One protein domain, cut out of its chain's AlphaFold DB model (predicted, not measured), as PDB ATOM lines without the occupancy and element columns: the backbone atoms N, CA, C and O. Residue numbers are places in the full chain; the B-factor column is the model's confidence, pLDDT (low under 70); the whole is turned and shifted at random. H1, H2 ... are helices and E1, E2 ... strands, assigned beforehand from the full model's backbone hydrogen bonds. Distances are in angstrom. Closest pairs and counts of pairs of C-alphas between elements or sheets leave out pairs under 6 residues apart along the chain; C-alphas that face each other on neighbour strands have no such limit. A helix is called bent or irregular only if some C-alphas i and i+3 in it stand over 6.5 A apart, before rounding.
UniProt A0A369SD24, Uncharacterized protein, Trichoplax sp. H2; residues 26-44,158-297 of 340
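What this domain is: This is residues 26 to 44 and 158 to 297 of the 340 residues of an uncharacterized protein of Trichoplax sp. H2 (UniProt A0A369SD24). Two parts make this domain: at one end four helices, where H3 and H5 run beside the long helix H2 and H4 packs on H3; at the other a small, strongly twisted sheet built about the bent strand E1. The short helices H1 and H6 lie beyond the sheet, farthest from the mean of the C-alphas, and a long loop, residues 158 to 181, leads into H2. The printed part has 159 residues, in the order H1 E1 H2 H3 E2 H4 H5 E3 E4 H6; the class is mixed, and the branched sheet has antiparallel pairs. It is compact by its radius of gyration of the C-alphas, 16.5 A, and elongated, spanning 57 by 33 by 30 A.

How they stand to each other: Start at H1, residues 26 to 30, which is not on the sheet. Next comes E1, residues 33 to 42, which bends by 60 degrees at residue 39. On one side of it find E2, residues 233 to 236, with N 38 and O 236 2.9 A apart, and E4, residues 287 to 289, with N 288 and O 34 2.9 A apart. On the other side is E3, residues 274 to 278, with N 35 and O 277 2.8 A apart. H2, residues 182 to 206, is irregular: C-alphas 183 and 186 are 7.2 A apart. With residues 188 to 199 alone it touches H3, residues 210 to 221, in a helical hairpin at a shallow tilt of 18 degrees; the closest C-alphas are those of Arg 192 and Cys 221, 5.5 A. H4, residues 240 to 247, touches H3 at a steep tilt of 38 degrees, closest at the C-alphas of Ala 216 and Thr 247, 5.4 A. H5, residues 252 to 261, touches residues 194 to 202 of H2 alone, closest at the C-alphas of Leu 202 and Ala 254, 6.5 A. H6, residues 293 to 297, touches no helix. In H1, H3, H4 and H5 every O i to N i+4 pair is within hydrogen-bond range, in H2 19 of 21, and in H6 0 of 1, with 1 of 2 O i to N i+3 pairs.

Where its parts are: Find C-alpha 26, where H1 begins, at (128.423, 176.887, 168.048). E1 covers 25.0 A. H2 begins at C-alpha 182, (127.747, 188.305, 136.347), and runs 37.1 A; H3 covers 16.1 A, E2 10.1 A, H4 10.7 A, H5 14.9 A and E3 13.3 A. H1, E4 and H6 are shorter; H6 ends at C-alpha 297, (119.721, 188.786, 178.409).

The domain as a whole: The C-alphas farthest apart, those of Thr 205 and Lys 297, are 58.2 A apart. Residues 45 to 157 are not printed; across this cut, C-alphas 44 and 158 are 11.6 A apart. The links H3 to E2 and H5 to E3 are long. Mean pLDDT of the printed part is 77.5; among the residues under 70 are 26 to 32, 163 to 169 and 284 to 297.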
ATOM      1  N   LYS A  26     127.325 176.868 169.031       38.69
ATOM      2  CA  LYS A  26     128.423 176.887 168.048       38.69
ATOM      3  C   LYS A  26     127.918 177.079 166.619       38.69
ATOM      4  O   LYS A  26     128.518 177.855 165.886       38.69
ATOM      5  N   THR A  27     126.802 176.451 166.232       41.94
ATOM      6  CA  THR A  27     126.182 176.693 164.912       41.94
ATOM      7  C   THR A  27     125.587 178.097 164.813       41.94
ATOM      8  O   THR A  27     125.768 178.744 163.787       41.94
ATOM      9  N   LYS A  28     124.961 178.616 165.880       40.50
ATOM     10  CA  LYS A  28     124.489 180.012 165.931       40.50
ATOM     11  C   LYS A  28     125.621 181.043 165.987       40.50
ATOM     12  O   LYS A  28     125.481 182.114 165.410       40.50
ATOM     13  N   LEU A  29     126.739 180.763 166.657       41.81
ATOM     14  CA  LEU A  29     127.901 181.660 166.693       41.81
ATOM     15  C   LEU A  29     128.631 181.668 165.349       41.81
ATOM     16  O   LEU A  29     129.055 182.731 164.910       41.81
ATOM     17  N   ALA A  30     128.733 180.517 164.678       43.53
ATOM     18  CA  ALA A  30     129.281 180.430 163.328       43.53
ATOM     19  C   ALA A  30     128.429 181.208 162.307       43.53
ATOM     20  O   ALA A  30     128.990 181.815 161.403       43.53
ATOM     21  N   SER A  31     127.104 181.279 162.498       45.22
ATOM     22  CA  SER A  31     126.208 182.131 161.698       45.22
ATOM     23  C   SER A  31     126.162 183.603 162.144       45.22
ATOM     24  O   SER A  31     125.366 184.362 161.610       45.22
ATOM     25  N   SER A  32     126.956 184.015 163.143       54.78
ATOM     26  CA  SER A  32     126.962 185.389 163.689       54.78
ATOM     27  C   SER A  32     128.287 186.127 163.462       54.78
ATOM     28  O   SER A  32     128.493 187.214 164.004       54.78
ATOM     29  N   ILE A  33     129.215 185.544 162.695       70.12
ATOM     30  CA  ILE A  33     130.468 186.216 162.347       70.12
ATOM     31  C   ILE A  33     130.169 187.172 161.199       70.12
ATOM     32  O   ILE A  33     129.952 186.746 160.062       70.12
ATOM     33  N   THR A  34     130.164 188.465 161.512       77.56
ATOM     34  CA  THR A  34     130.035 189.521 160.512       77.56
ATOM     35  C   THR A  34     131.398 190.073 160.132       77.56
ATOM     36  O   THR A  34     132.329 190.086 160.942       77.56
ATOM     37  N   THR A  35     131.517 190.534 158.894       84.00
ATOM     38  CA  THR A  35     132.656 191.320 158.441       84.00
ATOM     39  C   THR A  35     132.204 192.686 157.957       84.00
ATOM     40  O   THR A  35     131.061 192.869 157.527       84.00
ATOM     41  N   GLN A  36     133.094 193.660 158.083       87.88
ATOM     42  CA  GLN A  36     132.855 195.013 157.624       87.88
ATOM     43  C   GLN A  36     133.136 195.109 156.127       87.88
ATOM     44  O   GLN A  36     134.214 194.748 155.660       87.88
ATOM     45  N   ALA A  37     132.179 195.659 155.393       91.62
ATOM     46  CA  ALA A  37     132.333 196.025 153.998       91.62
ATOM     47  C   ALA A  37     132.020 197.510 153.800       91.62
ATOM     48  O   ALA A  37     131.307 198.130 154.592       91.62
ATOM     49  N   TYR A  38     132.550 198.084 152.728       93.50
ATOM     50  CA  TYR A  38     132.439 199.507 152.427       93.50
ATOM     51  C   TYR A  38     131.591 199.699 151.178       93.50
ATOM     52  O   TYR A  38     131.827 199.045 150.162       93.50
ATOM     53  N   TYR A  39     130.609 200.593 151.241       94.19
ATOM     54  CA  TYR A  39     129.799 200.962 150.087       94.19
ATOM     55  C   TYR A  39     130.688 201.544 148.987       94.19
ATOM     56  O   TYR A  39     131.316 202.584 149.179       94.19
ATOM     57  N   ASP A  40     130.705 200.878 147.836       92.81
ATOM     58  CA  ASP A  40     131.429 201.328 146.653       92.81
ATOM     59  C   ASP A  40     130.492 202.115 145.730       92.81
ATOM     60  O   ASP A  40     130.706 203.295 145.445       92.81
ATOM     61  N   SER A  41     129.409 201.474 145.281       93.25
ATOM     62  CA  SER A  41     128.482 202.069 144.317       93.25
ATOM     63  C   SER A  41     127.147 201.323 144.227       93.25
ATOM     64  O   SER A  41     126.962 200.239 144.777       93.25
ATOM     65  N   ASN A  42     126.173 201.900 143.518       93.19
ATOM     66  CA  ASN A  42     124.961 201.179 143.120       93.19
ATOM     67  C   ASN A  42     125.250 200.308 141.894       93.19
ATOM     68  O   ASN A  42     125.864 200.784 140.939       93.19
ATOM     69  N   ILE A  43     124.726 199.079 141.873       90.81
ATOM     70  CA  ILE A  43     124.988 198.130 140.779       90.81
ATOM     71  C   ILE A  43     124.487 198.632 139.413       90.81
ATOM     72  O   ILE A  43     125.120 198.389 138.391       90.81
ATOM     73  N   HIS A  44     123.392 199.399 139.396       90.31
ATOM     74  CA  HIS A  44     122.796 199.959 138.179       90.31
ATOM     75  C   HIS A  44     123.422 201.290 137.729       90.31
ATOM     76  O   HIS A  44     122.913 201.951 136.826       90.31
ATOM     77  N   CYS A 158     123.490 189.297 140.195       94.69
ATOM     78  CA  CYS A 158     124.571 188.892 141.079       94.69
ATOM     79  C   CYS A 158     124.623 187.372 141.185       94.69
ATOM     80  O   CYS A 158     123.672 186.741 141.645       94.69
ATOM     81  N   THR A 159     125.756 186.783 140.822       92.31
ATOM     82  CA  THR A 159     125.933 185.333 140.840       92.31
ATOM     83  C   THR A 159     127.190 184.924 141.591       92.31
ATOM     84  O   THR A 159     128.164 185.677 141.697       92.31
ATOM     85  N   LYS A 160     127.162 183.704 142.121       89.75
ATOM     86  CA  LYS A 160     128.343 183.070 142.692       89.75
ATOM     87  C   LYS A 160     129.247 182.615 141.537       89.75
ATOM     88  O   LYS A 160     128.749 182.003 140.592       89.75
ATOM     89  N   PRO A 161     130.562 182.882 141.582       83.06
ATOM     90  CA  PRO A 161     131.473 182.351 140.578       83.06
ATOM     91  C   PRO A 161     131.454 180.818 140.633       83.06
ATOM     92  O   PRO A 161     131.670 180.236 141.696       83.06
ATOM     93  N   SER A 162     131.180 180.168 139.497       71.25
ATOM     94  CA  SER A 162     131.173 178.707 139.380       71.25
ATOM     95  C   SER A 162     132.552 178.148 139.728       71.25
ATOM     96  O   SER A 162     133.536 178.582 139.126       71.25
ATOM     97  N   ASP A 163     132.595 177.231 140.700       58.75
ATOM     98  CA  ASP A 163     133.721 176.379 141.092       58.75
ATOM     99  C   ASP A 163     135.092 176.859 140.613       58.75
ATOM    100  O   ASP A 163     135.731 176.293 139.727       58.75
ATOM    101  N   MET A 164     135.596 177.901 141.274       55.66
ATOM    102  CA  MET A 164     137.002 178.295 141.171       55.66
ATOM    103  C   MET A 164     137.860 177.348 142.022       55.66
ATOM    104  O   MET A 164     138.642 177.789 142.862       55.66
ATOM    105  N   TYR A 165     137.692 176.038 141.793       42.94
ATOM    106  CA  TYR A 165     138.322 174.918 142.502       42.94
ATOM    107  C   TYR A 165     139.854 174.974 142.458       42.94
ATOM    108  O   TYR A 165     140.530 174.243 143.178       42.94
ATOM    109  N   HIS A 166     140.431 175.812 141.596       49.75
ATOM    110  CA  HIS A 166     141.867 176.051 141.488       49.75
ATOM    111  C   HIS A 166     142.121 177.515 141.792       49.75
ATOM    112  O   HIS A 166     142.460 178.332 140.932       49.75
ATOM    113  N   TRP A 167     141.870 177.858 143.049       55.16
ATOM    114  CA  TRP A 167     142.245 179.147 143.572       55.16
ATOM    115  C   TRP A 167     143.748 179.362 143.342       55.16
ATOM    116  O   TRP A 167     144.546 178.499 143.720       55.16
ATOM    117  N   PRO A 168     144.172 180.451 142.682       60.56
ATOM    118  CA  PRO A 168     145.577 180.603 142.360       60.56
ATOM    119  C   PRO A 168     146.413 180.737 143.630       60.56
ATOM    120  O   PRO A 168     145.994 181.404 144.573       60.56
ATOM    121  N   LYS A 169     147.618 180.147 143.607       66.56
ATOM    122  CA  LYS A 169     148.583 179.958 144.718       66.56
ATOM    123  C   LYS A 169     148.803 181.164 145.651       66.56
ATOM    124  O   LYS A 169     149.370 181.002 146.725       66.56
ATOM    125  N   TYR A 170     148.410 182.370 145.245       75.75
ATOM    126  CA  TYR A 170     148.768 183.622 145.901       75.75
ATOM    127  C   TYR A 170     147.607 184.530 146.305       75.75
ATOM    128  O   TYR A 170     147.857 185.504 147.008       75.75
ATOM    129  N   CYS A 171     146.376 184.239 145.887       79.62
ATOM    130  CA  CYS A 171     145.210 184.955 146.399       79.62
ATOM    131  C   CYS A 171     144.656 184.210 147.633       79.62
ATOM    132  O   CYS A 171     144.795 182.989 147.698       79.62
ATOM    133  N   PRO A 172     143.951 184.868 148.566       78.25
ATOM    134  CA  PRO A 172     143.160 184.186 149.600       78.25
ATOM    135  C   PRO A 172     141.842 183.644 149.020       78.25
ATOM    136  O   PRO A 172     141.286 184.328 148.164       78.25
ATOM    137  N   PRO A 173     141.333 182.467 149.436       79.81
ATOM    138  CA  PRO A 173     140.112 181.880 148.876       79.81
ATOM    139  C   PRO A 173     138.907 182.822 148.992       79.81
ATOM    140  O   PRO A 173     138.806 183.595 149.945       79.81
ATOM    141  N   LEU A 174     137.975 182.743 148.034       83.44
ATOM    142  CA  LEU A 174     136.710 183.470 148.163       83.44
ATOM    143  C   LEU A 174     135.873 182.915 149.325       83.44
ATOM    144  O   LEU A 174     135.790 181.694 149.483       83.44
ATOM    145  N   PRO A 175     135.162 183.796 150.045       86.62
ATOM    146  CA  PRO A 175     134.037 183.408 150.887       86.62
ATOM    147  C   PRO A 175     133.008 182.564 150.113       86.62
ATOM    148  O   PRO A 175     132.844 182.709 148.901       86.62
ATOM    149  N   THR A 176     132.310 181.652 150.788       85.56
ATOM    150  CA  THR A 176     131.499 180.620 150.115       85.56
ATOM    151  C   THR A 176     130.196 181.140 149.508       85.56
ATOM    152  O   THR A 176     129.680 180.500 148.589       85.56
ATOM    153  N   GLN A 177     129.675 182.275 149.972       88.56
ATOM    154  CA  GLN A 177     128.427 182.903 149.518       88.56
ATOM    155  C   GLN A 177     128.642 184.265 148.850       88.56
ATOM    156  O   GLN A 177     127.671 184.932 148.485       88.56
ATOM    157  N   ILE A 178     129.893 184.688 148.639       91.00
ATOM    158  CA  ILE A 178     130.175 185.935 147.926       91.00
ATOM    159  C   ILE A 178     129.637 185.865 146.491       91.00
ATOM    160  O   ILE A 178     129.826 184.885 145.760       91.00
ATOM    161  N   ARG A 179     128.959 186.936 146.081       93.94
ATOM    162  CA  ARG A 179     128.385 187.084 144.740       93.94
ATOM    163  C   ARG A 179     128.972 188.306 144.064       93.94
ATOM    164  O   ARG A 179     129.249 189.304 144.715       93.94
ATOM    165  N   PHE A 180     129.109 188.244 142.750       93.69
ATOM    166  CA  PHE A 180     129.575 189.355 141.924       93.69
ATOM    167  C   PHE A 180     128.566 189.614 140.813       93.69
ATOM    168  O   PHE A 180     127.865 188.677 140.414       93.69
ATOM    169  N   PRO A 181     128.518 190.832 140.253       94.00
ATOM    170  CA  PRO A 181     127.778 191.052 139.023       94.00
ATOM    171  C   PRO A 181     128.281 190.085 137.950       94.00
ATOM    172  O   PRO A 181     129.490 189.978 137.725       94.00
ATOM    173  N   GLN A 182     127.375 189.364 137.291       91.12
ATOM    174  CA  GLN A 182     127.747 188.305 136.347       91.12
ATOM    175  C   GLN A 182     128.674 188.827 135.240       91.12
ATOM    176  O   GLN A 182     129.650 188.175 134.863       91.12
ATOM    177  N   TRP A 183     128.423 190.053 134.782       89.69
ATOM    178  CA  TRP A 183     129.216 190.737 133.765       89.69
ATOM    179  C   TRP A 183     130.635 191.124 134.218       89.69
ATOM    180  O   TRP A 183     131.465 191.448 133.367       89.69
ATOM    181  N   MET A 184     130.940 191.080 135.523       89.25
ATOM    182  CA  MET A 184     132.273 191.330 136.096       89.25
ATOM    183  C   MET A 184     133.088 190.055 136.336       89.25
ATOM    184  O   MET A 184     134.294 190.151 136.573       89.25
ATOM    185  N   LEU A 185     132.492 188.860 136.263       86.00
ATOM    186  CA  LEU A 185     133.211 187.605 136.529       86.00
ATOM    187  C   LEU A 185     134.490 187.417 135.693       86.00
ATOM    188  O   LEU A 185     135.500 186.960 136.237       86.00
ATOM    189  N   PRO A 186     134.531 187.798 134.405       79.38
ATOM    190  CA  PRO A 186     135.770 187.697 133.641       79.38
ATOM    191  C   PRO A 186     136.854 188.664 134.121       79.38
ATOM    192  O   PRO A 186     138.037 188.324 134.091       79.38
ATOM    193  N   LEU A 187     136.461 189.845 134.611       80.06
ATOM    194  CA  LEU A 187     137.385 190.806 135.213       80.06
ATOM    195  C   LEU A 187     137.981 190.239 136.499       80.06
ATOM    196  O   LEU A 187     139.187 190.335 136.707       80.06
ATOM    197  N   LEU A 188     137.159 189.581 137.321       81.88
ATOM    198  CA  LEU A 188     137.610 188.868 138.514       81.88
ATOM    199  C   LEU A 188     138.655 187.796 138.176       81.88
ATOM    200  O   LEU A 188     139.674 187.704 138.855       81.88
ATOM    201  N   SER A 189     138.446 187.027 137.106       78.00
ATOM    202  CA  SER A 189     139.432 186.049 136.625       78.00
ATOM    203  C   SER A 189     140.738 186.726 136.174       78.00
ATOM    204  O   SER A 189     141.823 186.376 136.643       78.00
ATOM    205  N   SER A 190     140.639 187.769 135.344       76.19
ATOM    206  CA  SER A 190     141.792 188.523 134.832       76.19
ATOM    207  C   SER A 190     142.626 189.179 135.944       76.19
ATOM    208  O   SER A 190     143.860 189.090 135.941       76.19
ATOM    209  N   ARG A 191     141.972 189.780 136.949       77.81
ATOM    210  CA  ARG A 191     142.648 190.403 138.098       77.81
ATOM    211  C   ARG A 191     143.499 189.414 138.874       77.81
ATOM    212  O   ARG A 191     144.611 189.745 139.273       77.81
ATOM    213  N   ARG A 192     143.028 188.180 139.017       76.56
ATOM    214  CA  ARG A 192     143.773 187.129 139.716       76.56
ATOM    215  C   ARG A 192     144.970 186.640 138.924       76.56
ATOM    216  O   ARG A 192     146.047 186.523 139.495       76.56
ATOM    217  N   THR A 193     144.819 186.417 137.619       75.12
ATOM    218  CA  THR A 193     145.961 186.092 136.750       75.12
ATOM    219  C   THR A 193     147.020 187.189 136.816       75.12
ATOM    220  O   THR A 193     148.212 186.899 136.913       75.12
ATOM    221  N   THR A 194     146.590 188.451 136.861       74.25
ATOM    222  CA  THR A 194     147.504 189.586 137.018       74.25
ATOM    223  C   THR A 194     148.198 189.573 138.381       74.25
ATOM    224  O   THR A 194     149.411 189.751 138.439       74.25
ATOM    225  N   ALA A 195     147.477 189.293 139.471       77.69
ATOM    226  CA  ALA A 195     148.061 189.164 140.809       77.69
ATOM    227  C   ALA A 195     149.151 188.078 140.861       77.69
ATOM    228  O   ALA A 195     150.224 188.303 141.423       77.69
ATOM    229  N   ILE A 196     148.913 186.927 140.218       75.81
ATOM    230  CA  ILE A 196     149.910 185.854 140.091       75.81
ATOM    231  C   ILE A 196     151.134 186.349 139.332       75.81
ATOM    232  O   ILE A 196     152.239 186.192 139.836       75.81
ATOM    233  N   ALA A 197     150.936 186.939 138.149       72.56
ATOM    234  CA  ALA A 197     152.027 187.386 137.288       72.56
ATOM    235  C   ALA A 197     152.894 188.450 137.974       72.56
ATOM    236  O   ALA A 197     154.121 188.376 137.932       72.56
ATOM    237  N   VAL A 198     152.267 189.413 138.657       73.12
ATOM    238  CA  VAL A 198     152.974 190.433 139.439       73.12
ATOM    239  C   VAL A 198     153.797 189.769 140.540       73.12
ATOM    240  O   VAL A 198     155.001 190.004 140.629       73.12
ATOM    241  N   LYS A 199     153.190 188.892 141.347       77.06
ATOM    242  CA  LYS A 199     153.894 188.267 142.469       77.06
ATOM    243  C   LYS A 199     155.002 187.314 142.016       77.06
ATOM    244  O   LYS A 199     156.092 187.356 142.580       77.06
ATOM    245  N   SER A 200     154.768 186.485 140.997       74.69
ATOM    246  CA  SER A 200     155.771 185.545 140.480       74.69
ATOM    247  C   SER A 200     156.980 186.273 139.905       74.69
ATOM    248  O   SER A 200     158.108 185.914 140.232       74.69
ATOM    249  N   ASN A 201     156.750 187.330 139.116       69.88
ATOM    250  CA  ASN A 201     157.830 188.133 138.550       69.88
ATOM    251  C   ASN A 201     158.658 188.782 139.658       69.88
ATOM    252  O   ASN A 201     159.882 188.712 139.626       69.88
ATOM    253  N   LEU A 202     158.006 189.358 140.671       71.00
ATOM    254  CA  LEU A 202     158.682 190.076 141.752       71.00
ATOM    255  C   LEU A 202     159.446 189.163 142.721       71.00
ATOM    256  O   LEU A 202     160.523 189.543 143.179       71.00
ATOM    257  N   ILE A 203     158.943 187.950 142.982       70.56
ATOM    258  CA  ILE A 203     159.678 186.929 143.747       70.56
ATOM    259  C   ILE A 203     160.948 186.513 142.998       70.56
ATOM    260  O   ILE A 203     162.010 186.421 143.606       70.56
ATOM    261  N   GLN A 204     160.854 186.280 141.685       62.72
ATOM    262  CA  GLN A 204     161.982 185.797 140.882       62.72
ATOM    263  C   GLN A 204     163.080 186.847 140.676       62.72
ATOM    264  O   GLN A 204     164.238 186.480 140.504       62.72
ATOM    265  N   THR A 205     162.737 188.137 140.678       56.38
ATOM    266  CA  THR A 205     163.659 189.196 140.227       56.38
ATOM    267  C   THR A 205     164.265 190.043 141.340       56.38
ATOM    268  O   THR A 205     165.314 190.642 141.111       56.38
ATOM    269  N   HIS A 206     163.661 190.115 142.535       59.53
ATOM    270  CA  HIS A 206     164.025 191.181 143.480       59.53
ATOM    271  C   HIS A 206     164.149 190.793 144.959       59.53
ATOM    272  O   HIS A 206     164.414 191.683 145.764       59.53
ATOM    273  N   GLY A 207     163.980 189.520 145.345       55.53
ATOM    274  CA  GLY A 207     164.199 189.082 146.738       55.53
ATOM    275  C   GLY A 207     163.422 189.899 147.785       55.53
ATOM    276  O   GLY A 207     163.890 190.086 148.905       55.53
ATOM    277  N   LEU A 208     162.275 190.462 147.390       60.38
ATOM    278  CA  LEU A 208     161.508 191.416 148.189       60.38
ATOM    279  C   LEU A 208     160.933 190.764 149.451       60.38
ATOM    280  O   LEU A 208     160.617 189.575 149.462       60.38
ATOM    281  N   TYR A 209     160.722 191.584 150.487       61.62
ATOM    282  CA  TYR A 209     160.026 191.187 151.712       61.62
ATOM    283  C   TYR A 209     158.672 190.550 151.377       61.62
ATOM    284  O   TYR A 209     157.752 191.230 150.910       61.62
ATOM    285  N   HIS A 210     158.554 189.248 151.656       73.25
ATOM    286  CA  HIS A 210     157.370 188.438 151.360       73.25
ATOM    287  C   HIS A 210     156.075 189.097 151.853       73.25
ATOM    288  O   HIS A 210     155.115 189.184 151.095       73.25
ATOM    289  N   GLN A 211     156.091 189.686 153.052       79.94
ATOM    290  CA  GLN A 211     154.911 190.303 153.662       79.94
ATOM    291  C   GLN A 211     154.340 191.485 152.860       79.94
ATOM    292  O   GLN A 211     153.126 191.582 152.699       79.94
ATOM    293  N   CYS A 212     155.187 192.372 152.328       80.81
ATOM    294  CA  CYS A 212     154.724 193.526 151.550       80.81
ATOM    295  C   CYS A 212     154.101 193.086 150.216       80.81
ATOM    296  O   CYS A 212     153.049 193.572 149.797       80.81
ATOM    297  N   LEU A 213     154.739 192.115 149.554       81.06
ATOM    298  CA  LEU A 213     154.201 191.523 148.334       81.06
ATOM    299  C   LEU A 213     152.898 190.767 148.596       81.06
ATOM    300  O   LEU A 213     151.994 190.826 147.764       81.06
ATOM    301  N   ASP A 214     152.781 190.078 149.730       83.25
ATOM    302  CA  ASP A 214     151.557 189.391 150.138       83.25
ATOM    303  C   ASP A 214     150.411 190.387 150.330       83.25
ATOM    304  O   ASP A 214     149.345 190.196 149.752       83.25
ATOM    305  N   GLN A 215     150.651 191.494 151.039       86.19
ATOM    306  CA  GLN A 215     149.669 192.565 151.232       86.19
ATOM    307  C   GLN A 215     149.200 193.170 149.902       86.19
ATOM    308  O   GLN A 215     147.996 193.257 149.651       86.19
ATOM    309  N   ALA A 216     150.135 193.525 149.018       85.75
ATOM    310  CA  ALA A 216     149.806 194.057 147.700       85.75
ATOM    311  C   ALA A 216     149.030 193.043 146.846       85.75
ATOM    312  O   ALA A 216     148.055 193.396 146.183       85.75
ATOM    313  N   THR A 217     149.428 191.769 146.889       85.56
ATOM    314  CA  THR A 217     148.736 190.693 146.169       85.56
ATOM    315  C   THR A 217     147.306 190.542 146.672       85.56
ATOM    316  O   THR A 217     146.389 190.493 145.855       85.56
ATOM    317  N   THR A 218     147.097 190.526 147.990       85.69
ATOM    318  CA  THR A 218     145.766 190.439 148.603       85.69
ATOM    319  C   THR A 218     144.858 191.566 148.121       85.69
ATOM    320  O   THR A 218     143.764 191.277 147.637       85.69
ATOM    321  N   ILE A 219     145.333 192.818 148.127       88.12
ATOM    322  CA  ILE A 219     144.547 193.951 147.617       88.12
ATOM    323  C   ILE A 219     144.201 193.782 146.133       88.12
ATOM    324  O   ILE A 219     143.061 194.022 145.739       88.12
ATOM    325  N   ILE A 220     145.134 193.325 145.290       86.75
ATOM    326  CA  ILE A 220     144.836 193.084 143.867       86.75
ATOM    327  C   ILE A 220     143.764 191.992 143.717       86.75
ATOM    328  O   ILE A 220     142.833 192.151 142.925       86.75
ATOM    329  N   CYS A 221     143.851 190.905 144.486       84.75
ATOM    330  CA  CYS A 221     142.879 189.808 144.453       84.75
ATOM    331  C   CYS A 221     141.477 190.235 144.921       84.75
ATOM    332  O   CYS A 221     140.482 189.697 144.432       84.75
ATOM    333  N   GLN A 222     141.410 191.193 145.846       86.06
ATOM    334  CA  GLN A 222     140.181 191.736 146.429       86.06
ATOM    335  C   GLN A 222     139.728 193.046 145.753       86.06
ATOM    336  O   GLN A 222     138.793 193.693 146.216       86.06
ATOM    337  N   SER A 223     140.368 193.442 144.646       87.38
ATOM    338  CA  SER A 223     140.113 194.730 143.983       87.38
ATOM    339  C   SER A 223     138.778 194.822 143.243       87.38
ATOM    340  O   SER A 223     138.373 195.906 142.829       87.38
ATOM    341  N   ILE A 224     138.104 193.688 143.037       89.62
ATOM    342  CA  ILE A 224     136.798 193.649 142.387       89.62
ATOM    343  C   ILE A 224     135.714 193.718 143.462       89.62
ATOM    344  O   ILE A 224     135.648 192.812 144.294       89.62
ATOM    345  N   PRO A 225     134.846 194.741 143.446       93.31
ATOM    346  CA  PRO A 225     133.751 194.824 144.394       93.31
ATOM    347  C   PRO A 225     132.723 193.716 144.152       93.31
ATOM    348  O   PRO A 225     132.532 193.236 143.032       93.31
ATOM    349  N   PHE A 226     132.058 193.318 145.227       94.12
ATOM    350  CA  PHE A 226     131.089 192.229 145.274       94.12
ATOM    351  C   PHE A 226     129.689 192.769 145.579       94.12
ATOM    352  O   PHE A 226     129.521 193.920 145.970       94.12
ATOM    353  N   CYS A 227     128.660 191.961 145.363       95.62
ATOM    354  CA  CYS A 227     127.282 192.370 145.594       95.62
ATOM    355  C   CYS A 227     126.914 192.348 147.079       95.62
ATOM    356  O   CYS A 227     127.241 191.397 147.788       95.62
ATOM    357  N   SER A 228     126.130 193.335 147.514       94.19
ATOM    358  CA  SER A 228     125.403 193.286 148.784       94.19
ATOM    359  C   SER A 228     124.433 192.097 148.842       94.19
ATOM    360  O   SER A 228     124.052 191.513 147.820       94.19
ATOM    361  N   SER A 229     123.974 191.748 150.043       90.12
ATOM    362  CA  SER A 229     123.037 190.636 150.261       90.12
ATOM    363  C   SER A 229     121.712 190.814 149.499       90.12
ATOM    364  O   SER A 229     121.150 189.839 149.002       90.12
ATOM    365  N   ASP A 230     121.250 192.057 149.324       90.06
ATOM    366  CA  ASP A 230     120.055 192.397 148.538       90.06
ATOM    367  C   ASP A 230     120.312 192.548 147.023       90.06
ATOM    368  O   ASP A 230     119.369 192.761 146.262       90.06
ATOM    369  N   GLY A 231     121.572 192.454 146.580       90.31
ATOM    370  CA  GLY A 231     121.982 192.566 145.179       90.31
ATOM    371  C   GLY A 231     121.881 193.972 144.576       90.31
ATOM    372  O   GLY A 231     122.069 194.125 143.375       90.31
ATOM    373  N   LYS A 232     121.578 195.011 145.365       90.75
ATOM    374  CA  LYS A 232     121.357 196.376 144.843       90.75
ATOM    375  C   LYS A 232     122.610 197.245 144.854       90.75
ATOM    376  O   LYS A 232     122.667 198.261 144.151       90.75
ATOM    377  N   ARG A 233     123.595 196.889 145.674       94.06
ATOM    378  CA  ARG A 233     124.813 197.667 145.898       94.06
ATOM    379  C   ARG A 233     126.037 196.819 145.621       94.06
ATOM    380  O   ARG A 233     126.007 195.594 145.708       94.06
ATOM    381  N   LEU A 234     127.108 197.519 145.301       95.38
ATOM    382  CA  LEU A 234     128.447 196.987 145.225       95.38
ATOM    383  C   LEU A 234     129.204 197.420 146.472       95.38
ATOM    384  O   LEU A 234     129.134 198.578 146.892       95.38
ATOM    385  N   LEU A 235     129.891 196.456 147.061       95.00
ATOM    386  CA  LEU A 235     130.643 196.584 148.289       95.00
ATOM    387  C   LEU A 235     132.107 196.244 148.018       95.00
ATOM    388  O   LEU A 235     132.423 195.345 147.235       95.00
ATOM    389  N   SER A 236     133.000 196.955 148.690       93.56
ATOM    390  CA  SER A 236     134.431 196.684 148.712       93.56
ATOM    391  C   SER A 236     134.826 196.082 150.057       93.56
ATOM    392  O   SER A 236     134.295 196.464 151.100       93.56
ATOM    393  N   GLY A 237     135.787 195.156 150.038       89.75
ATOM    394  CA  GLY A 237     136.411 194.620 151.256       89.75
ATOM    395  C   GLY A 237     137.531 195.500 151.813       89.75
ATOM    396  O   GLY A 237     138.021 195.262 152.908       89.75
ATOM    397  N   THR A 238     137.952 196.509 151.053       90.62
ATOM    398  CA  THR A 238     139.065 197.402 151.391       90.62
ATOM    399  C   THR A 238     138.705 198.854 151.082       90.62
ATOM    400  O   THR A 238     137.691 199.147 150.441       90.62
ATOM    401  N   THR A 239     139.555 199.768 151.533       92.62
ATOM    402  CA  THR A 239     139.416 201.211 151.343       92.62
ATOM    403  C   THR A 239     140.620 201.759 150.594       92.62
ATOM    404  O   THR A 239     141.679 201.131 150.506       92.62
ATOM    405  N   LYS A 240     140.491 202.979 150.081       94.25
ATOM    406  CA  LYS A 240     141.594 203.723 149.474       94.25
ATOM    407  C   LYS A 240     142.789 203.832 150.423       94.25
ATOM    408  O   LYS A 240     143.924 203.613 150.004       94.25
ATOM    409  N   GLN A 241     142.545 204.157 151.690       93.81
ATOM    410  CA  GLN A 241     143.570 204.319 152.721       93.81
ATOM    411  C   GLN A 241     144.266 202.990 153.030       93.81
ATOM    412  O   GLN A 241     145.496 202.947 153.090       93.81
ATOM    413  N   ASP A 242     143.500 201.904 153.157       91.31
ATOM    414  CA  ASP A 242     144.046 200.562 153.372       91.31
ATOM    415  C   ASP A 242     144.901 200.108 152.177       91.31
ATOM    416  O   ASP A 242     146.035 199.668 152.355       91.31
ATOM    417  N   CYS A 243     144.430 200.338 150.947       92.94
ATOM    418  CA  CYS A 243     145.202 200.087 149.729       92.94
ATOM    419  C   CYS A 243     146.529 200.864 149.705       92.94
ATOM    420  O   CYS A 243     147.583 200.282 149.435       92.94
ATOM    421  N   ILE A 244     146.508 202.169 150.010       93.38
ATOM    422  CA  ILE A 244     147.720 203.003 150.049       93.38
ATOM    423  C   ILE A 244     148.689 202.478 151.111       93.38
ATOM    424  O   ILE A 244     149.880 202.337 150.840       93.38
ATOM    425  N   SER A 245     148.182 202.147 152.299       91.81
ATOM    426  CA  SER A 245     148.982 201.614 153.403       91.81
ATOM    427  C   SER A 245     149.658 200.291 153.023       91.81
ATOM    428  O   SER A 245     150.888 200.196 153.046       91.81
ATOM    429  N   LYS A 246     148.878 199.309 152.550       88.56
ATOM    430  CA  LYS A 246     149.330 197.956 152.172       88.56
ATOM    431  C   LYS A 246     150.246 197.914 150.944       88.56
ATOM    432  O   LYS A 246     150.894 196.900 150.704       88.56
ATOM    433  N   THR A 247     150.319 198.993 150.165       88.75
ATOM    434  CA  THR A 247     151.213 199.100 148.996       88.75
ATOM    435  C   THR A 247     152.377 200.075 149.205       88.75
ATOM    436  O   THR A 247     153.283 200.137 148.373       88.75
ATOM    437  N   SER A 248     152.406 200.809 150.323       89.44
ATOM    438  CA  SER A 248     153.409 201.849 150.608       89.44
ATOM    439  C   SER A 248     154.844 201.322 150.700       89.44
ATOM    440  O   SER A 248     155.785 202.023 150.326       89.44
ATOM    441  N   CYS A 249     155.004 200.077 151.146       84.38
ATOM    442  CA  CYS A 249     156.283 199.388 151.296       84.38
ATOM    443  C   CYS A 249     156.897 198.932 149.960       84.38
ATOM    444  O   CYS A 249     158.061 198.530 149.924       84.38
ATOM    445  N   LEU A 250     156.143 198.987 148.855       84.06
ATOM    446  CA  LEU A 250     156.658 198.643 147.535       84.06
ATOM    447  C   LEU A 250     157.589 199.746 147.029       84.06
ATOM    448  O   LEU A 250     157.267 200.935 147.073       84.06
ATOM    449  N   THR A 251     158.718 199.350 146.452       81.44
ATOM    450  CA  THR A 251     159.696 200.260 145.845       81.44
ATOM    451  C   THR A 251     160.072 199.798 144.435       81.44
ATOM    452  O   THR A 251     159.730 198.690 144.012       81.44
ATOM    453  N   GLY A 252     160.722 200.679 143.668       81.44
ATOM    454  CA  GLY A 252     161.250 200.368 142.336       81.44
ATOM    455  C   GLY A 252     160.224 199.740 141.384       81.44
ATOM    456  O   GLY A 252     159.106 200.239 141.225       81.44
ATOM    457  N   ILE A 253     160.618 198.629 140.757       76.56
ATOM    458  CA  ILE A 253     159.816 197.900 139.763       76.56
ATOM    459  C   ILE A 253     158.523 197.337 140.371       76.56
ATOM    460  O   ILE A 253     157.486 197.363 139.712       76.56
ATOM    461  N   ALA A 254     158.539 196.904 141.636       77.81
ATOM    462  CA  ALA A 254     157.345 196.386 142.308       77.81
ATOM    463  C   ALA A 254     156.242 197.437 142.407       77.81
ATOM    464  O   ALA A 254     155.097 197.183 142.029       77.81
ATOM    465  N   LYS A 255     156.607 198.647 142.840       83.31
ATOM    466  CA  LYS A 255     155.675 199.774 142.907       83.31
ATOM    467  C   LYS A 255     155.143 200.140 141.525       83.31
ATOM    468  O   LYS A 255     153.957 200.416 141.384       83.31
ATOM    469  N   LEU A 256     156.000 200.119 140.503       80.88
ATOM    470  CA  LEU A 256     155.608 200.440 139.131       80.88
ATOM    471  C   LEU A 256     154.605 199.425 138.564       80.88
ATOM    472  O   LEU A 256     153.582 199.830 138.018       80.88
ATOM    473  N   LEU A 257     154.853 198.123 138.741       77.94
ATOM    474  CA  LEU A 257     153.959 197.058 138.269       77.94
ATOM    475  C   LEU A 257     152.606 197.066 138.989       77.94
ATOM    476  O   LEU A 257     151.561 196.918 138.349       77.94
ATOM    477  N   VAL A 258     152.609 197.280 140.309       82.19
ATOM    478  CA  VAL A 258     151.366 197.392 141.080       82.19
ATOM    479  C   VAL A 258     150.592 198.643 140.669       82.19
ATOM    480  O   VAL A 258     149.421 198.518 140.341       82.19
ATOM    481  N   ASN A 259     151.232 199.810 140.548       83.94
ATOM    482  CA  ASN A 259     150.568 201.054 140.127       83.94
ATOM    483  C   ASN A 259     150.066 201.043 138.673       83.94
ATOM    484  O   ASN A 259     149.192 201.836 138.320       83.94
ATOM    485  N   ALA A 260     150.631 200.193 137.813       77.50
ATOM    486  CA  ALA A 260     150.129 199.972 136.457       77.50
ATOM    487  C   ALA A 260     148.819 199.164 136.452       77.50
ATOM    488  O   ALA A 260     148.006 199.284 135.536       77.50
ATOM    489  N   THR A 261     148.608 198.349 137.488       74.81
ATOM    490  CA  THR A 261     147.495 197.400 137.577       74.81
ATOM    491  C   THR A 261     146.384 197.894 138.499       74.81
ATOM    492  O   THR A 261     145.206 197.730 138.185       74.81
ATOM    493  N   LEU A 262     146.746 198.467 139.638       84.50
ATOM    494  CA  LEU A 262     145.873 198.789 140.754       84.50
ATOM    495  C   LEU A 262     145.846 200.301 140.964       84.50
ATOM    496  O   LEU A 262     146.889 200.941 141.083       84.50
ATOM    497  N   ASP A 263     144.642 200.858 141.049       88.31
ATOM    498  CA  ASP A 263     144.428 202.251 141.423       88.31
ATOM    499  C   ASP A 263     143.777 202.312 142.799       88.31
ATOM    500  O   ASP A 263     142.587 202.027 142.934       88.31
ATOM    501  N   CYS A 264     144.529 202.714 143.826       90.69
ATOM    502  CA  CYS A 264     143.947 202.866 145.155       90.69
ATOM    503  C   CYS A 264     142.826 203.917 145.193       90.69
ATOM    504  O   CYS A 264     141.951 203.834 146.048       90.69
ATOM    505  N   GLY A 265     142.812 204.883 144.266       90.62
ATOM    506  CA  GLY A 265     141.731 205.861 144.142       90.62
ATOM    507  C   GLY A 265     140.412 205.276 143.632       90.62
ATOM    508  O   GLY A 265     139.403 205.975 143.670       90.62
ATOM    509  N   SER A 266     140.407 204.023 143.165       89.56
ATOM    510  CA  SER A 266     139.190 203.327 142.737       89.56
ATOM    511  C   SER A 266     138.385 202.727 143.890       89.56
ATOM    512  O   SER A 266     137.212 202.429 143.688       89.56
ATOM    513  N   PHE A 267     138.989 202.585 145.073       92.31
ATOM    514  CA  PHE A 267     138.325 202.081 146.271       92.31
ATOM    515  C   PHE A 267     137.549 203.179 147.005       92.31
ATOM    516  O   PHE A 267     137.923 204.356 146.924       92.31
ATOM    517  N   PRO A 268     136.517 202.808 147.783       92.69
ATOM    518  CA  PRO A 268     135.835 203.749 148.656       92.69
ATOM    519  C   PRO A 268     136.784 204.327 149.710       92.69
ATOM    520  O   PRO A 268     137.777 203.708 150.099       92.69
ATOM    521  N   ASP A 269     136.469 205.529 150.180       93.12
ATOM    522  CA  ASP A 269     137.184 206.133 151.301       93.12
ATOM    523  C   ASP A 269     136.934 205.343 152.598       93.12
ATOM    524  O   ASP A 269     135.890 204.714 152.758       93.12
ATOM    525  N   SER A 270     137.864 205.396 153.548       87.06
ATOM    526  CA  SER A 270     137.666 204.894 154.913       87.06
ATOM    527  C   SER A 270     136.422 205.448 155.614       87.06
ATOM    528  O   SER A 270     135.831 204.756 156.444       87.06
ATOM    529  N   GLU A 271     136.000 206.662 155.255       88.75
ATOM    530  CA  GLU A 271     134.781 207.302 155.764       88.75
ATOM    531  C   GLU A 271     133.513 206.919 154.978       88.75
ATOM    532  O   GLU A 271     132.415 207.380 155.299       88.75
ATOM    533  N   ALA A 272     133.629 206.088 153.936       88.31
ATOM    534  CA  ALA A 272     132.474 205.623 153.182       88.31
ATOM    535  C   ALA A 272     131.503 204.850 154.081       88.31
ATOM    536  O   ALA A 272     131.883 204.243 155.083       88.31
ATOM    537  N   LYS A 273     130.224 204.839 153.687       90.94
ATOM    538  CA  LYS A 273     129.184 204.106 154.410       90.94
ATOM    539  C   LYS A 273     129.591 202.638 154.566       90.94
ATOM    540  O   LYS A 273     129.858 201.959 153.580       90.94
ATOM    541  N   GLN A 274     129.580 202.160 155.802       89.50
ATOM    542  CA  GLN A 274     129.937 200.789 156.142       89.50
ATOM    543  C   GLN A 274     128.687 199.916 156.231       89.50
ATOM    544  O   GLN A 274     127.615 200.376 156.633       89.50
ATOM    545  N   GLU A 275     128.834 198.650 155.866       87.81
ATOM    546  CA  GLU A 275     127.799 197.631 155.970       87.81
ATOM    547  C   GLU A 275     128.386 196.394 156.652       87.81
ATOM    548  O   GLU A 275     129.478 195.938 156.315       87.81
ATOM    549  N   LEU A 276     127.660 195.870 157.640       87.50
ATOM    550  CA  LEU A 276     127.989 194.608 158.291       87.50
ATOM    551  C   LEU A 276     127.301 193.492 157.514       87.50
ATOM    552  O   LEU A 276     126.077 193.484 157.387       87.50
ATOM    553  N   ILE A 277     128.098 192.573 156.987       87.44
ATOM    554  CA  ILE A 277     127.634 191.437 156.190       87.44
ATOM    555  C   ILE A 277     128.093 190.136 156.836       87.44
ATOM    556  O   ILE A 277     129.054 190.126 157.602       87.44
ATOM    557  N   GLU A 278     127.426 189.029 156.527       86.19
ATOM    558  CA  GLU A 278     127.891 187.710 156.959       86.19
ATOM    559  C   GLU A 278     129.295 187.440 156.390       86.19
ATOM    560  O   GLU A 278     129.600 187.780 155.245       86.19
ATOM    561  N   SER A 279     130.180 186.864 157.202       84.00
ATOM    562  CA  SER A 279     131.590 186.643 156.835       84.00
ATOM    563  C   SER A 279     131.792 185.720 155.629       84.00
ATOM    564  O   SER A 279     132.842 185.763 154.990       84.00
ATOM    565  N   ASP A 280     130.795 184.909 155.280       86.00
ATOM    566  CA  ASP A 280     130.799 184.082 154.079       86.00
ATOM    567  C   ASP A 280     130.308 184.828 152.823       86.00
ATOM    568  O   ASP A 280     130.432 184.291 151.721       86.00
ATOM    569  N   GLN A 281     129.816 186.068 152.951       89.12
ATOM    570  CA  GLN A 281     129.289 186.893 151.857       89.12
ATOM    571  C   GLN A 281     130.256 187.976 151.352       89.12
ATOM    572  O   GLN A 281     129.985 188.574 150.311       89.12
ATOM    573  N   GLY A 282     131.384 188.233 152.022       85.88
ATOM    574  CA  GLY A 282     132.340 189.263 151.598       85.88
ATOM    575  C   GLY A 282     133.757 189.049 152.111       85.88
ATOM    576  O   GLY A 282     134.009 188.169 152.929       85.88
ATOM    577  N   TYR A 283     134.709 189.809 151.567       84.62
ATOM    578  CA  TYR A 283     136.128 189.640 151.884       84.62
ATOM    579  C   TYR A 283     136.390 189.865 153.380       84.62
ATOM    580  O   TYR A 283     136.108 190.935 153.909       84.62
ATOM    581  N   GLY A 284     136.919 188.846 154.055       62.06
ATOM    582  CA  GLY A 284     137.147 188.884 155.494       62.06
ATOM    583  C   GLY A 284     138.488 189.512 155.847       62.06
ATOM    584  O   GLY A 284     139.479 188.797 155.904       62.06
ATOM    585  N   ASP A 285     138.501 190.813 156.131       52.47
ATOM    586  CA  ASP A 285     139.679 191.493 156.704       52.47
ATOM    587  C   ASP A 285     139.405 192.057 158.117       52.47
ATOM    588  O   ASP A 285     140.336 192.407 158.838       52.47
ATOM    589  N   SER A 286     138.147 192.066 158.580       45.03
ATOM    590  CA  SER A 286     137.799 192.359 159.978       45.03
ATOM    591  C   SER A 286     136.639 191.477 160.440       45.03
ATOM    592  O   SER A 286     135.519 191.579 159.945       45.03
ATOM    593  N   THR A 287     136.885 190.559 161.371       42.56
ATOM    594  CA  THR A 287     135.813 189.821 162.045       42.56
ATOM    595  C   THR A 287     135.287 190.682 163.184       42.56
ATOM    596  O   THR A 287     135.961 190.890 164.190       42.56
ATOM    597  N   THR A 288     134.077 191.213 163.033       43.09
ATOM    598  CA  THR A 288     133.364 191.860 164.138       43.09
ATOM    599  C   THR A 288     132.371 190.850 164.699       43.09
ATOM    600  O   THR A 288     131.469 190.389 163.996       43.09
ATOM    601  N   PHE A 289     132.552 190.469 165.962       42.56
ATOM    602  CA  PHE A 289     131.556 189.683 166.684       42.56
ATOM    603  C   PHE A 289     130.434 190.616 167.126       42.56
ATOM    604  O   PHE A 289     130.639 191.458 168.000       42.56
ATOM    605  N   ILE A 290     129.246 190.451 166.553       40.66
ATOM    606  CA  ILE A 290     128.040 191.094 167.069       40.66
ATOM    607  C   ILE A 290     127.310 190.048 167.898       40.66
ATOM    608  O   ILE A 290     126.767 189.084 167.365       40.66
ATOM    609  N   LEU A 291     127.320 190.222 169.219       34.84
ATOM    610  CA  LEU A 291     126.430 189.476 170.101       34.84
ATOM    611  C   LEU A 291     124.994 189.966 169.832       34.84
ATOM    612  O   LEU A 291     124.735 191.157 170.012       34.84
ATOM    613  N   PRO A 292     124.051 189.099 169.417       35.66
ATOM    614  CA  PRO A 292     122.649 189.490 169.289       35.66
ATOM    615  C   PRO A 292     122.132 190.042 170.628       35.66
ATOM    616  O   PRO A 292     122.442 189.455 171.664       35.66
ATOM    617  N   GLU A 293     121.305 191.096 170.641       35.41
ATOM    618  CA  GLU A 293     120.723 191.698 171.868       35.41
ATOM    619  C   GLU A 293     119.983 190.694 172.775       35.41
ATOM    620  O   GLU A 293     119.891 190.866 173.992       35.41
ATOM    621  N   THR A 294     119.480 189.594 172.212       33.72
ATOM    622  CA  THR A 294     118.881 188.482 172.970       33.72
ATOM    623  C   THR A 294     119.903 187.693 173.791       33.72
ATOM    624  O   THR A 294     119.552 187.083 174.800       33.72
ATOM    625  N   THR A 295     121.176 187.756 173.417       37.47
ATOM    626  CA  THR A 295     122.297 187.097 174.093       37.47
ATOM    627  C   THR A 295     122.756 187.893 175.304       37.47
ATOM    628  O   THR A 295     123.187 187.291 176.274       37.47
ATOM    629  N   THR A 296     122.574 189.216 175.334       32.50
ATOM    630  CA  THR A 296     122.851 190.041 176.522       32.50
ATOM    631  C   THR A 296     121.925 189.674 177.687       32.50
ATOM    632  O   THR A 296     122.375 189.603 178.828       32.50
ATOM    633  N   LYS A 297     120.658 189.325 177.401       32.22
ATOM    634  CA  LYS A 297     119.721 188.786 178.409       32.22
ATOM    635  C   LYS A 297     120.094 187.374 178.871       32.22
ATOM    636  O   LYS A 297     119.963 187.059 180.054       32.22
TER     637      LYS A 297